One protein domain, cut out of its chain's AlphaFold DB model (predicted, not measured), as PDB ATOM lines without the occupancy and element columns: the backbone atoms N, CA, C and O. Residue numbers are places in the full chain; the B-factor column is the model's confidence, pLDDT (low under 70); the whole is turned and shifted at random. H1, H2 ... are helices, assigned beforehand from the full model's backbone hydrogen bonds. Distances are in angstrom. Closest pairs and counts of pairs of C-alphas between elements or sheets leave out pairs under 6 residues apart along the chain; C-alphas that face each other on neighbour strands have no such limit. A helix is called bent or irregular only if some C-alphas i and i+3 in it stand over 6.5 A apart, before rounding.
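AT A GLANCE: This is residues 211 to 260 and 288 to 336 of the 1189 residues of a protein of Grifola frondosa (UniProt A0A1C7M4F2). A helical hairpin, H3 and H4 side by side, runs along the longest axis with H1 lengthwise beside it, and H2 crosses one side of H1 and H3 like a bar. The centres of H1, H3 and H4 make a triangle; H1 does not reach the hairpin as closely as H2 does. The printed part has 99 residues with four named helices, in the order H1, H2, H3, H4, and no named strand: the class is all helix. It is compact, with a radius of gyration of the C-alphas of 14.1 A and spans of 43 by 30 by 23 A.

HOW THE PARTS SIT: H1, residues 212 to 232, touches H2, residues 239 to 259, about perpendicular at 89 degrees; the closest C-alphas, of Leu 224 and Ile 245, are 6.6 A apart. With residues 249 to 256 alone, H2 touches H3, residues 288 to 299, at a steep tilt of 69.7 degrees, only just short of about perpendicular; the closest C-alphas, of Leu 256 and Ala 297, are 4.9 A apart. H3 forms a hairpin with H4, residues 308 to 331, at a shallow tilt of 12 degrees, opposite ways, the closest C-alphas, of Ser 288 and Ala 322, being 4.4 A apart. H1 and H4 are near each other, H1 and H3 only just apart at 8.4 A, and H2 and H4 apart. Every O i to N i+4 pair is within hydrogen-bond range in H2, H3 and H4, and 15 of 17 in H1.

IN THESE COORDINATES: H1 begins at C-alpha 212, (282.743, 321.986, 310.599), and is 29.8 A long; it is irregular, with C-alphas 217 and 220 7.4 A apart, and has a kink of 42 degrees near residue 219. H2 is 30.7 A long. H3 begins at C-alpha 288, (271.394, 314.419, 306.547). H4, 35.0 A long, ends at C-alpha 331, (280.432, 322.526, 301.420).

THE WHOLE: The two C-alphas farthest apart, of Gly 211 and Ser 305, are 43.3 A apart. Residues 261 to 287 are not printed, and C-alphas 260 and 288 are 18.3 A apart across this cut. The links H1 to H2 and H3 to H4 are short. The mean pLDDT of the printed part is 84.4, and residue 305 is under 70.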
ATOM      1  N   GLY A 211     281.809 326.755 310.762       70.12
ATOM      2  CA  GLY A 211     282.940 325.830 310.737       70.12
ATOM      3  C   GLY A 211     282.552 324.416 311.177       70.12
ATOM      4  O   GLY A 211     281.800 324.242 312.135       70.12
ATOM      5  N   LEU A 212     283.107 323.407 310.499       76.62
ATOM      6  CA  LEU A 212     282.743 321.986 310.599       76.62
ATOM      7  C   LEU A 212     282.447 321.478 312.026       76.62
ATOM      8  O   LEU A 212     281.484 320.742 312.237       76.62
ATOM      9  N   GLN A 213     283.247 321.875 313.019       79.38
ATOM     10  CA  GLN A 213     283.038 321.483 314.416       79.38
ATOM     11  C   GLN A 213     281.704 321.996 314.991       79.38
ATOM     12  O   GLN A 213     280.983 321.224 315.621       79.38
ATOM     13  N   PHE A 214     281.329 323.251 314.725       80.69
ATOM     14  CA  PHE A 214     280.065 323.836 315.184       80.69
ATOM     15  C   PHE A 214     278.864 323.078 314.608       80.69
ATOM     16  O   PHE A 214     277.951 322.702 315.344       80.69
ATOM     17  N   THR A 215     278.891 322.777 313.306       78.81
ATOM     18  CA  THR A 215     277.854 321.982 312.632       78.81
ATOM     19  C   THR A 215     277.732 320.590 313.257       78.81
ATOM     20  O   THR A 215     276.627 320.141 313.566       78.81
ATOM     21  N   ARG A 216     278.863 319.930 313.538       83.81
ATOM     22  CA  ARG A 216     278.920 318.594 314.163       83.81
ATOM     23  C   ARG A 216     278.449 318.556 315.618       83.81
ATOM     24  O   ARG A 216     277.943 317.522 316.051       83.81
ATOM     25  N   GLU A 217     278.601 319.646 316.365       84.00
ATOM     26  CA  GLU A 217     278.185 319.745 317.770       84.00
ATOM     27  C   GLU A 217     276.723 320.196 317.938       84.00
ATOM     28  O   GLU A 217     276.049 319.742 318.862       84.00
ATOM     29  N   THR A 218     276.200 321.044 317.042       86.31
ATOM     30  CA  THR A 218     274.887 321.701 317.222       86.31
ATOM     31  C   THR A 218     273.711 321.055 316.481       86.31
ATOM     32  O   THR A 218     272.563 321.282 316.874       86.31
ATOM     33  N   TRP A 219     273.941 320.227 315.451       89.00
ATOM     34  CA  TRP A 219     272.857 319.712 314.593       89.00
ATOM     35  C   TRP A 219     271.766 318.936 315.346       89.00
ATOM     36  O   TRP A 219     270.586 319.051 315.016       89.00
ATOM     37  N   TRP A 220     272.133 318.169 316.379       91.56
ATOM     38  CA  TRP A 220     271.167 317.407 317.177       91.56
ATOM     39  C   TRP A 220     270.257 318.327 317.998       91.56
ATOM     40  O   TRP A 220     269.060 318.075 318.110       91.56
ATOM     41  N   ASP A 221     270.793 319.428 318.524       88.56
ATOM     42  CA  ASP A 221     269.997 320.412 319.257       88.56
ATOM     43  C   ASP A 221     269.086 321.207 318.315       88.56
ATOM     44  O   ASP A 221     267.921 321.426 318.648       88.56
ATOM     45  N   ALA A 222     269.547 321.538 317.104       87.88
ATOM     46  CA  ALA A 222     268.698 322.120 316.065       87.88
ATOM     47  C   ALA A 222     267.526 321.190 315.685       87.88
ATOM     48  O   ALA A 222     266.374 321.632 315.664       87.88
ATOM     49  N   LEU A 223     267.794 319.893 315.478       89.50
ATOM     50  CA  LEU A 223     266.775 318.872 315.197       89.50
ATOM     51  C   LEU A 223     265.748 318.760 316.337       89.50
ATOM     52  O   LEU A 223     264.542 318.730 316.088       89.50
ATOM     53  N   LEU A 224     266.203 318.752 317.593       89.62
ATOM     54  CA  LEU A 224     265.311 318.728 318.755       89.62
ATOM     55  C   LEU A 224     264.473 320.014 318.882       89.62
ATOM     56  O   LEU A 224     263.303 319.926 319.254       89.62
ATOM     57  N   ILE A 225     265.020 321.195 318.557       88.06
ATOM     58  CA  ILE A 225     264.265 322.468 318.560       88.06
ATOM     59  C   ILE A 225     263.185 322.426 317.482       88.06
ATOM     60  O   ILE A 225     262.048 322.833 317.725       88.06
ATOM     61  N   GLN A 226     263.511 321.897 316.305       84.81
ATOM     62  CA  GLN A 226     262.559 321.744 315.219       84.81
ATOM     63  C   GLN A 226     261.423 320.778 315.586       84.81
ATOM     64  O   GLN A 226     260.256 321.150 315.468       84.81
ATOM     65  N   TYR A 227     261.726 319.585 316.105       83.00
ATOM     66  CA  TYR A 227     260.688 318.652 316.560       83.00
ATOM     67  C   TYR A 227     259.874 319.216 317.740       83.00
ATOM     68  O   TYR A 227     258.667 318.991 317.806       83.00
ATOM     69  N   GLY A 228     260.484 320.016 318.623       82.81
ATOM     70  CA  GLY A 228     259.782 320.760 319.676       82.81
ATOM     71  C   GLY A 228     258.771 321.772 319.127       82.81
ATOM     72  O   GLY A 228     257.647 321.856 319.628       82.81
ATOM     73  N   ARG A 229     259.117 322.475 318.042       83.25
ATOM     74  CA  ARG A 229     258.190 323.358 317.317       83.25
ATOM     75  C   ARG A 229     257.066 322.561 316.654       83.25
ATOM     76  O   ARG A 229     255.905 322.900 316.847       83.25
ATOM     77  N   MET A 230     257.405 321.493 315.930       76.94
ATOM     78  CA  MET A 230     256.456 320.703 315.132       76.94
ATOM     79  C   MET A 230     255.451 319.910 315.982       76.94
ATOM     80  O   MET A 230     254.273 319.880 315.647       76.94
ATOM     81  N   HIS A 231     255.891 319.284 317.078       74.62
ATOM     82  CA  HIS A 231     255.039 318.416 317.910       74.62
ATOM     83  C   HIS A 231     254.503 319.091 319.184       74.62
ATOM     84  O   HIS A 231     253.533 318.606 319.764       74.62
ATOM     85  N   HIS A 232     255.121 320.186 319.645       77.94
ATOM     86  CA  HIS A 232     254.779 320.831 320.922       77.94
ATOM     87  C   HIS A 232     254.638 322.363 320.841       77.94
ATOM     88  O   HIS A 232     254.464 323.010 321.873       77.94
ATOM     89  N   GLY A 233     254.719 322.963 319.646       80.00
ATOM     90  CA  GLY A 233     254.526 324.403 319.433       80.00
ATOM     91  C   GLY A 233     255.574 325.313 320.091       80.00
ATOM     92  O   GLY A 233     255.372 326.523 320.151       80.00
ATOM     93  N   THR A 234     256.685 324.768 320.602       79.19
ATOM     94  CA  THR A 234     257.654 325.509 321.428       79.19
ATOM     95  C   THR A 234     259.074 325.447 320.874       79.19
ATOM     96  O   THR A 234     259.548 324.403 320.438       79.19
ATOM     97  N   SER A 235     259.790 326.574 320.942       78.31
ATOM     98  CA  SER A 235     261.244 326.616 320.702       78.31
ATOM     99  C   SER A 235     262.069 326.346 321.969       78.31
ATOM    100  O   SER A 235     263.287 326.223 321.887       78.31
ATOM    101  N   VAL A 236     261.434 326.304 323.147       83.44
ATOM    102  CA  VAL A 236     262.106 326.170 324.447       83.44
ATOM    103  C   VAL A 236     262.082 324.709 324.882       83.44
ATOM    104  O   VAL A 236     261.020 324.164 325.185       83.44
ATOM    105  N   ILE A 237     263.260 324.084 324.941       83.62
ATOM    106  CA  ILE A 237     263.412 322.682 325.339       83.62
ATOM    107  C   ILE A 237     263.859 322.586 326.799       83.62
ATOM    108  O   ILE A 237     264.982 322.948 327.144       83.62
ATOM    109  N   THR A 238     263.004 322.023 327.651       87.00
ATOM    110  CA  THR A 238     263.394 321.554 328.989       87.00
ATOM    111  C   THR A 238     264.045 320.170 328.902       87.00
ATOM    112  O   THR A 238     263.783 319.421 327.965       87.00
ATOM    113  N   ASP A 239     264.860 319.770 329.882       84.00
ATOM    114  CA  ASP A 239     265.504 318.440 329.883       84.00
ATOM    115  C   ASP A 239     264.494 317.269 329.793       84.00
ATOM    116  O   ASP A 239     264.733 316.282 329.095       84.00
ATOM    117  N   GLY A 240     263.311 317.412 330.402       84.56
ATOM    118  CA  GLY A 240     262.210 316.460 330.223       84.56
ATOM    119  C   GLY A 240     261.719 316.387 328.773       84.56
ATOM    120  O   GLY A 240     261.606 315.298 328.212       84.56
ATOM    121  N   LEU A 241     261.496 317.538 328.127       85.50
ATOM    122  CA  LEU A 241     261.053 317.601 326.731       85.50
ATOM    123  C   LEU A 241     262.128 317.076 325.760       85.50
ATOM    124  O   LEU A 241     261.812 316.323 324.840       85.50
ATOM    125  N   ARG A 242     263.406 317.386 326.017       88.00
ATOM    126  CA  ARG A 242     264.582 316.853 325.305       88.00
ATOM    127  C   ARG A 242     264.572 315.325 325.278       88.00
ATOM    128  O   ARG A 242     264.796 314.732 324.220       88.00
ATOM    129  N   LYS A 243     264.287 314.687 326.417       87.44
ATOM    130  CA  LYS A 243     264.195 313.223 326.545       87.44
ATOM    131  C   LYS A 243     262.992 312.663 325.783       87.44
ATOM    132  O   LYS A 243     263.171 311.737 324.999       87.44
ATOM    133  N   THR A 244     261.808 313.263 325.925       88.62
ATOM    134  CA  THR A 244     260.593 312.853 325.192       88.62
ATOM    135  C   THR A 244     260.777 312.913 323.674       88.62
ATOM    136  O   THR A 244     260.478 311.939 322.986       88.62
ATOM    137  N   ILE A 245     261.329 314.008 323.140       88.56
ATOM    138  CA  ILE A 245     261.564 314.155 321.695       88.56
ATOM    139  C   ILE A 245     262.647 313.176 321.212       88.56
ATOM    140  O   ILE A 245     262.481 312.548 320.167       88.56
ATOM    141  N   SER A 246     263.722 312.973 321.984       89.56
ATOM    142  CA  SER A 246     264.765 311.988 321.643       89.56
ATOM    143  C   SER A 246     264.203 310.561 321.566       89.56
ATOM    144  O   SER A 246     264.558 309.803 320.662       89.56
ATOM    145  N   LEU A 247     263.291 310.198 322.477       90.00
ATOM    146  CA  LEU A 247     262.574 308.919 322.446       90.00
ATOM    147  C   LEU A 247     261.628 308.818 321.241       90.00
ATOM    148  O   LEU A 247     261.585 307.765 320.613       90.00
ATOM    149  N   HIS A 248     260.927 309.897 320.877       88.69
ATOM    150  CA  HIS A 248     260.083 309.932 319.677       88.69
ATOM    151  C   HIS A 248     260.907 309.699 318.402       88.69
ATOM    152  O   HIS A 248     260.581 308.807 317.627       88.69
ATOM    153  N   ILE A 249     262.009 310.435 318.212       91.25
ATOM    154  CA  ILE A 249     262.934 310.269 317.075       91.25
ATOM    155  C   ILE A 249     263.466 308.828 317.009       91.25
ATOM    156  O   ILE A 249     263.418 308.192 315.957       91.25
ATOM    157  N   THR A 250     263.915 308.282 318.143       92.06
ATOM    158  CA  THR A 250     264.422 306.899 318.219       92.06
ATOM    159  C   THR A 250     263.323 305.877 317.895       92.06
ATOM    160  O   THR A 250     263.571 304.907 317.181       92.06
ATOM    161  N   GLY A 251     262.091 306.114 318.355       90.94
ATOM    162  CA  GLY A 251     260.914 305.303 318.040       90.94
ATOM    163  C   GLY A 251     260.549 305.326 316.554       90.94
ATOM    164  O   GLY A 251     260.316 304.266 315.979       90.94
ATOM    165  N   SER A 252     260.577 306.496 315.907       89.44
ATOM    166  CA  SER A 252     260.365 306.629 314.457       89.44
ATOM    167  C   SER A 252     261.421 305.864 313.649       89.44
ATOM    168  O   SER A 252     261.079 305.182 312.686       89.44
ATOM    169  N   LEU A 253     262.691 305.904 314.066       91.44
ATOM    170  CA  LEU A 253     263.769 305.143 313.423       91.44
ATOM    171  C   LEU A 253     263.624 303.626 313.648       91.44
ATOM    172  O   LEU A 253     263.850 302.847 312.726       91.44
ATOM    173  N   HIS A 254     263.195 303.178 314.834       90.81
ATOM    174  CA  HIS A 254     262.862 301.764 315.057       90.81
ATOM    175  C   HIS A 254     261.648 301.300 314.240       90.81
ATOM    176  O   HIS A 254     261.645 300.164 313.767       90.81
ATOM    177  N   ALA A 255     260.638 302.156 314.052       84.94
ATOM    178  CA  ALA A 255     259.494 301.861 313.194       84.94
ATOM    179  C   ALA A 255     259.931 301.685 311.730       84.94
ATOM    180  O   ALA A 255     259.573 300.679 311.124       84.94
ATOM    181  N   LEU A 256     260.778 302.591 311.217       84.94
ATOM    182  CA  LEU A 256     261.381 302.481 309.884       84.94
ATOM    183  C   LEU A 256     262.092 301.141 309.696       84.94
ATOM    184  O   LEU A 256     261.749 300.406 308.781       84.94
ATOM    185  N   PHE A 257     263.062 300.793 310.546       86.75
ATOM    186  CA  PHE A 257     263.823 299.552 310.345       86.75
ATOM    187  C   PHE A 257     262.955 298.293 310.457       86.75
ATOM    188  O   PHE A 257     263.237 297.306 309.784       86.75
ATOM    189  N   ARG A 258     261.860 298.337 311.226       84.69
ATOM    190  CA  ARG A 258     260.921 297.217 311.361       84.69
ATOM    191  C   ARG A 258     260.077 296.968 310.102       84.69
ATOM    192  O   ARG A 258     259.673 295.824 309.900       84.69
ATOM    193  N   SER A 259     259.816 297.987 309.282       73.25
ATOM    194  CA  SER A 259     259.125 297.859 307.985       73.25
ATOM    195  C   SER A 259     260.044 297.991 306.763       73.25
ATOM    196  O   SER A 259     259.598 297.762 305.645       73.25
ATOM    197  N   ALA A 260     261.319 298.340 306.952       72.88
ATOM    198  CA  ALA A 260     262.266 298.558 305.868       72.88
ATOM    199  C   ALA A 260     262.559 297.267 305.078       72.88
ATOM    200  O   ALA A 260     262.983 296.276 305.684       72.88
ATOM    201  N   SER A 288     272.109 314.833 307.758       90.62
ATOM    202  CA  SER A 288     271.394 314.419 306.547       90.62
ATOM    203  C   SER A 288     270.947 312.957 306.593       90.62
ATOM    204  O   SER A 288     269.845 312.664 306.141       90.62
ATOM    205  N   LEU A 289     271.735 312.058 307.199       91.31
ATOM    206  CA  LEU A 289     271.394 310.638 307.370       91.31
ATOM    207  C   LEU A 289     270.196 310.441 308.311       91.31
ATOM    208  O   LEU A 289     269.337 309.597 308.066       91.31
ATOM    209  N   ILE A 290     270.133 311.221 309.392       93.19
ATOM    210  CA  ILE A 290     269.035 311.143 310.362       93.19
ATOM    211  C   ILE A 290     267.779 311.831 309.817       93.19
ATOM    212  O   ILE A 290     266.691 311.273 309.928       93.19
ATOM    213  N   LEU A 291     267.918 312.997 309.180       90.69
ATOM    214  CA  LEU A 291     266.805 313.707 308.540       90.69
ATOM    215  C   LEU A 291     266.183 312.893 307.395       90.69
ATOM    216  O   LEU A 291     264.960 312.798 307.321       90.69
ATOM    217  N   SER A 292     266.991 312.251 306.542       89.19
ATOM    218  CA  SER A 292     266.480 311.432 305.436       89.19
ATOM    219  C   SER A 292     265.791 310.158 305.929       89.19
ATOM    220  O   SER A 292     264.692 309.844 305.475       89.19
ATOM    221  N   ALA A 293     266.355 309.477 306.931       89.62
ATOM    222  CA  ALA A 293     265.694 308.345 307.578       89.62
ATOM    223  C   ALA A 293     264.366 308.757 308.247       89.62
ATOM    224  O   ALA A 293     263.371 308.043 308.128       89.62
ATOM    225  N   LEU A 294     264.300 309.927 308.891       90.38
ATOM    226  CA  LEU A 294     263.055 310.460 309.461       90.38
ATOM    227  C   LEU A 294     262.030 310.871 308.390       90.38
ATOM    228  O   LEU A 294     260.828 310.723 308.629       90.38
ATOM    229  N   ALA A 295     262.471 311.318 307.210       86.31
ATOM    230  CA  ALA A 295     261.596 311.556 306.063       86.31
ATOM    231  C   ALA A 295     260.949 310.248 305.574       86.31
ATOM    232  O   ALA A 295     259.721 310.195 305.477       86.31
ATOM    233  N   ILE A 296     261.728 309.170 305.376       80.88
ATOM    234  CA  ILE A 296     261.178 307.848 305.004       80.88
ATOM    235  C   ILE A 296     260.231 307.334 306.099       80.88
ATOM    236  O   ILE A 296     259.104 306.934 305.810       80.88
ATOM    237  N   ALA A 297     260.652 307.404 307.367       84.56
ATOM    238  CA  ALA A 297     259.854 306.955 308.507       84.56
ATOM    239  C   ALA A 297     258.493 307.663 308.577       84.56
ATOM    240  O   ALA A 297     257.478 307.025 308.853       84.56
ATOM    241  N   THR A 298     258.462 308.973 308.318       84.50
ATOM    242  CA  THR A 298     257.223 309.762 308.276       84.50
ATOM    243  C   THR A 298     256.387 309.403 307.047       84.50
ATOM    244  O   THR A 298     255.183 309.198 307.170       84.50
ATOM    245  N   PHE A 299     257.005 309.243 305.873       79.69
ATOM    246  CA  PHE A 299     256.290 308.904 304.641       79.69
ATOM    247  C   PHE A 299     255.587 307.539 304.706       79.69
ATOM    248  O   PHE A 299     254.421 307.438 304.319       79.69
ATOM    249  N   PHE A 300     256.217 306.517 305.290       76.56
ATOM    250  CA  PHE A 300     255.580 305.209 305.517       76.56
ATOM    251  C   PHE A 300     254.356 305.278 306.459       76.56
ATOM    252  O   PHE A 300     253.542 304.359 306.469       76.56
ATOM    253  N   GLN A 301     254.194 306.372 307.214       78.38
ATOM    254  CA  GLN A 301     253.043 306.669 308.082       78.38
ATOM    255  C   GLN A 301     252.110 307.750 307.480       78.38
ATOM    256  O   GLN A 301     251.240 308.271 308.170       78.38
ATOM    257  N   SER A 302     252.267 308.103 306.196       78.06
ATOM    258  CA  SER A 302     251.570 309.234 305.540       78.06
ATOM    259  C   SER A 302     250.491 308.848 304.512       78.06
ATOM    260  O   SER A 302     250.006 309.683 303.743       78.06
ATOM    261  N   SER A 303     250.099 307.572 304.500       74.19
ATOM    262  CA  SER A 303     248.906 307.109 303.778       74.19
ATOM    263  C   SER A 303     247.636 307.824 304.260       74.19
ATOM    264  O   SER A 303     247.577 308.250 305.417       74.19
ATOM    265  N   GLU A 304     246.575 307.846 303.449       71.94
ATOM    266  CA  GLU A 304     245.238 308.333 303.859       71.94
ATOM    267  C   GLU A 304     244.626 307.555 305.042       71.94
ATOM    268  O   GLU A 304     243.652 307.994 305.651       71.94
ATOM    269  N   SER A 305     245.206 306.407 305.410       65.38
ATOM    270  CA  SER A 305     244.804 305.650 306.603       65.38
ATOM    271  C   SER A 305     245.461 306.108 307.920       65.38
ATOM    272  O   SER A 305     244.990 305.685 308.974       65.38
ATOM    273  N   ASP A 306     246.510 306.949 307.868       77.50
ATOM    274  CA  ASP A 306     247.301 307.431 309.023       77.50
ATOM    275  C   ASP A 306     247.419 308.979 309.048       77.50
ATOM    276  O   ASP A 306     246.425 309.663 309.277       77.50
ATOM    277  N   GLU A 307     248.623 309.554 308.855       77.38
ATOM    278  CA  GLU A 307     248.880 311.006 308.911       77.38
ATOM    279  C   GLU A 307     248.409 311.755 307.644       77.38
ATOM    280  O   GLU A 307     248.416 312.988 307.641       77.38
ATOM    281  N   GLY A 308     248.009 311.046 306.578       80.75
ATOM    282  CA  GLY A 308     247.446 311.614 305.346       80.75
ATOM    283  C   GLY A 308     248.304 312.707 304.698       80.75
ATOM    284  O   GLY A 308     249.537 312.687 304.763       80.75
ATOM    285  N   LEU A 309     247.643 313.693 304.078       81.00
ATOM    286  CA  LEU A 309     248.303 314.851 303.462       81.00
ATOM    287  C   LEU A 309     249.270 315.593 304.419       81.00
ATOM    288  O   LEU A 309     250.419 315.784 304.014       81.00
ATOM    289  N   PRO A 310     248.911 315.927 305.681       83.62
ATOM    290  CA  PRO A 310     249.856 316.525 306.634       83.62
ATOM    291  C   PRO A 310     251.124 315.689 306.868       83.62
ATOM    292  O   PRO A 310     252.219 316.241 306.981       83.62
ATOM    293  N   GLY A 311     251.005 314.357 306.899       82.25
ATOM    294  CA  GLY A 311     252.154 313.450 306.980       82.25
ATOM    295  C   GLY A 311     253.065 313.530 305.753       82.25
ATOM    296  O   GLY A 311     254.289 313.501 305.887       82.25
ATOM    297  N   ARG A 312     252.486 313.683 304.554       79.69
ATOM    298  CA  ARG A 312     253.244 313.823 303.299       79.69
ATOM    299  C   ARG A 312     253.975 315.160 303.232       79.69
ATOM    300  O   ARG A 312     255.176 315.173 302.979       79.69
ATOM    301  N   GLU A 313     253.303 316.264 303.548       82.81
ATOM    302  CA  GLU A 313     253.909 317.606 303.628       82.81
ATOM    303  C   GLU A 313     255.075 317.648 304.633       82.81
ATOM    304  O   GLU A 313     256.159 318.165 304.344       82.81
ATOM    305  N   LYS A 314     254.895 317.015 305.797       83.62
ATOM    306  CA  LYS A 314     255.924 316.837 306.831       83.62
ATOM    307  C   LYS A 314     257.105 315.987 306.343       83.62
ATOM    308  O   LYS A 314     258.253 316.356 306.592       83.62
ATOM    309  N   ALA A 315     256.859 314.887 305.631       83.88
ATOM    310  CA  ALA A 315     257.914 314.044 305.063       83.88
ATOM    311  C   ALA A 315     258.722 314.765 303.967       83.88
ATOM    312  O   ALA A 315     259.950 314.673 303.950       83.88
ATOM    313  N   LEU A 316     258.059 315.540 303.101       82.38
ATOM    314  CA  LEU A 316     258.710 316.399 302.103       82.38
ATOM    315  C   LEU A 316     259.595 317.454 302.775       82.38
ATOM    316  O   LEU A 316     260.766 317.579 302.425       82.38
ATOM    317  N   THR A 317     259.073 318.130 303.803       85.00
ATOM    318  CA  THR A 317     259.814 319.123 304.600       85.00
ATOM    319  C   THR A 317     261.087 318.517 305.212       85.00
ATOM    320  O   THR A 317     262.167 319.100 305.113       85.00
ATOM    321  N   LEU A 318     260.991 317.312 305.791       86.00
ATOM    322  CA  LEU A 318     262.143 316.580 306.337       86.00
ATOM    323  C   LEU A 318     263.154 316.181 305.247       86.00
ATOM    324  O   LEU A 318     264.359 316.246 305.488       86.00
ATOM    325  N   ARG A 319     262.702 315.824 304.036       86.38
ATOM    326  CA  ARG A 319     263.591 315.538 302.894       86.38
ATOM    327  C   ARG A 319     264.306 316.784 302.380       86.38
ATOM    328  O   ARG A 319     265.474 316.697 302.014       86.38
ATOM    329  N   GLU A 320     263.644 317.934 302.332       85.25
ATOM    330  CA  GLU A 320     264.277 319.190 301.903       85.25
ATOM    331  C   GLU A 320     265.330 319.655 302.913       85.25
ATOM    332  O   GLU A 320     266.425 320.058 302.527       85.25
ATOM    333  N   GLN A 321     265.072 319.461 304.207       87.44
ATOM    334  CA  GLN A 321     266.073 319.649 305.258       87.44
ATOM    335  C   GLN A 321     267.214 318.627 305.168       87.44
ATOM    336  O   GLN A 321     268.369 318.993 305.371       87.44
ATOM    337  N   ALA A 322     266.928 317.365 304.833       89.12
ATOM    338  CA  ALA A 322     267.959 316.352 304.606       89.12
ATOM    339  C   ALA A 322     268.872 316.717 303.424       89.12
ATOM    340  O   ALA A 322     270.085 316.551 303.528       89.12
ATOM    341  N   GLN A 323     268.301 317.256 302.340       86.38
ATOM    342  CA  GLN A 323     269.031 317.772 301.179       86.38
ATOM    343  C   GLN A 323     269.909 318.971 301.564       86.38
ATOM    344  O   GLN A 323     271.113 318.937 301.330       86.38
ATOM    345  N   GLY A 324     269.355 319.984 302.239       87.00
ATOM    346  CA  GLY A 324     270.135 321.139 302.701       87.00
ATOM    347  C   GLY A 324     271.240 320.757 303.696       87.00
ATOM    348  O   GLY A 324     272.333 321.315 303.658       87.00
ATOM    349  N   ALA A 325     271.008 319.752 304.546       87.38
ATOM    350  CA  ALA A 325     272.028 319.197 305.435       87.38
ATOM    351  C   ALA A 325     273.099 318.375 304.688       87.38
ATOM    352  O   ALA A 325     274.241 318.312 305.146       87.38
ATOM    353  N   LEU A 326     272.757 317.748 303.556       88.12
ATOM    354  CA  LEU A 326     273.694 317.043 302.677       88.12
ATOM    355  C   LEU A 326     274.622 318.054 301.986       88.12
ATOM    356  O   LEU A 326     275.839 317.915 302.057       88.12
ATOM    357  N   GLU A 327     274.048 319.112 301.412       87.44
ATOM    358  CA  GLU A 327     274.758 320.210 300.741       87.44
ATOM    359  C   GLU A 327     275.635 321.012 301.713       87.44
ATOM    360  O   GLU A 327     276.812 321.236 301.439       87.44
ATOM    361  N   ALA A 328     275.131 321.347 302.906       86.44
ATOM    362  CA  ALA A 328     275.940 321.975 303.954       86.44
ATOM    363  C   ALA A 328     277.128 321.101 304.393       86.44
ATOM    364  O   ALA A 328     278.201 321.622 304.696       86.44
ATOM    365  N   SER A 329     276.964 319.775 304.405       88.31
ATOM    366  CA  SER A 329     278.041 318.843 304.761       88.31
ATOM    367  C   SER A 329     279.045 318.648 303.616       88.31
ATOM    368  O   SER A 329     280.234 318.502 303.893       88.31
ATOM    369  N   LEU A 330     278.610 318.719 302.351       86.69
ATOM    370  CA  LEU A 330     279.495 318.792 301.181       86.69
ATOM    371  C   LEU A 330     280.359 320.061 301.225       86.69
ATOM    372  O   LEU A 330     281.584 319.961 301.183       86.69
ATOM    373  N   ASN A 331     279.738 321.232 301.391       86.50
ATOM    374  CA  ASN A 331     280.432 322.526 301.420       86.50
ATOM    375  C   ASN A 331     281.410 322.621 302.605       86.50
ATOM    376  O   ASN A 331     282.547 323.055 302.440       86.50
ATOM    377  N   ALA A 332     281.025 322.115 303.783       85.06
ATOM    378  CA  ALA A 332     281.900 322.032 304.957       85.06
ATOM    379  C   ALA A 332     282.990 320.936 304.870       85.06
ATOM    380  O   ALA A 332     283.699 320.701 305.854       85.06
ATOM    381  N   GLY A 333     283.115 320.227 303.740       85.12
ATOM    382  CA  GLY A 333     284.115 319.177 303.522       85.12
ATOM    383  C   GLY A 333     283.905 317.900 304.346       85.12
ATOM    384  O   GLY A 333     284.816 317.081 304.452       85.12
ATOM    385  N   TRP A 334     282.722 317.695 304.935       87.94
ATOM    386  CA  TRP A 334     282.385 316.520 305.746       87.94
ATOM    387  C   TRP A 334     281.979 315.322 304.876       87.94
ATOM    388  O   TRP A 334     280.910 314.732 305.042       87.94
ATOM    389  N   ILE A 335     282.846 314.943 303.940       87.00
ATOM    390  CA  ILE A 335     282.619 313.799 303.058       87.00
ATOM    391  C   ILE A 335     283.039 312.518 303.784       87.00
ATOM    392  O   ILE A 335     284.221 312.216 303.933       87.00
ATOM    393  N   ASP A 336     282.051 311.754 304.242       88.31
ATOM    394  CA  ASP A 336     282.248 310.415 304.786       88.31
ATOM    395  C   ASP A 336     281.171 309.437 304.293       88.31
ATOM    396  O   ASP A 336     280.211 309.796 303.611       88.31
TER     397      ASP A 336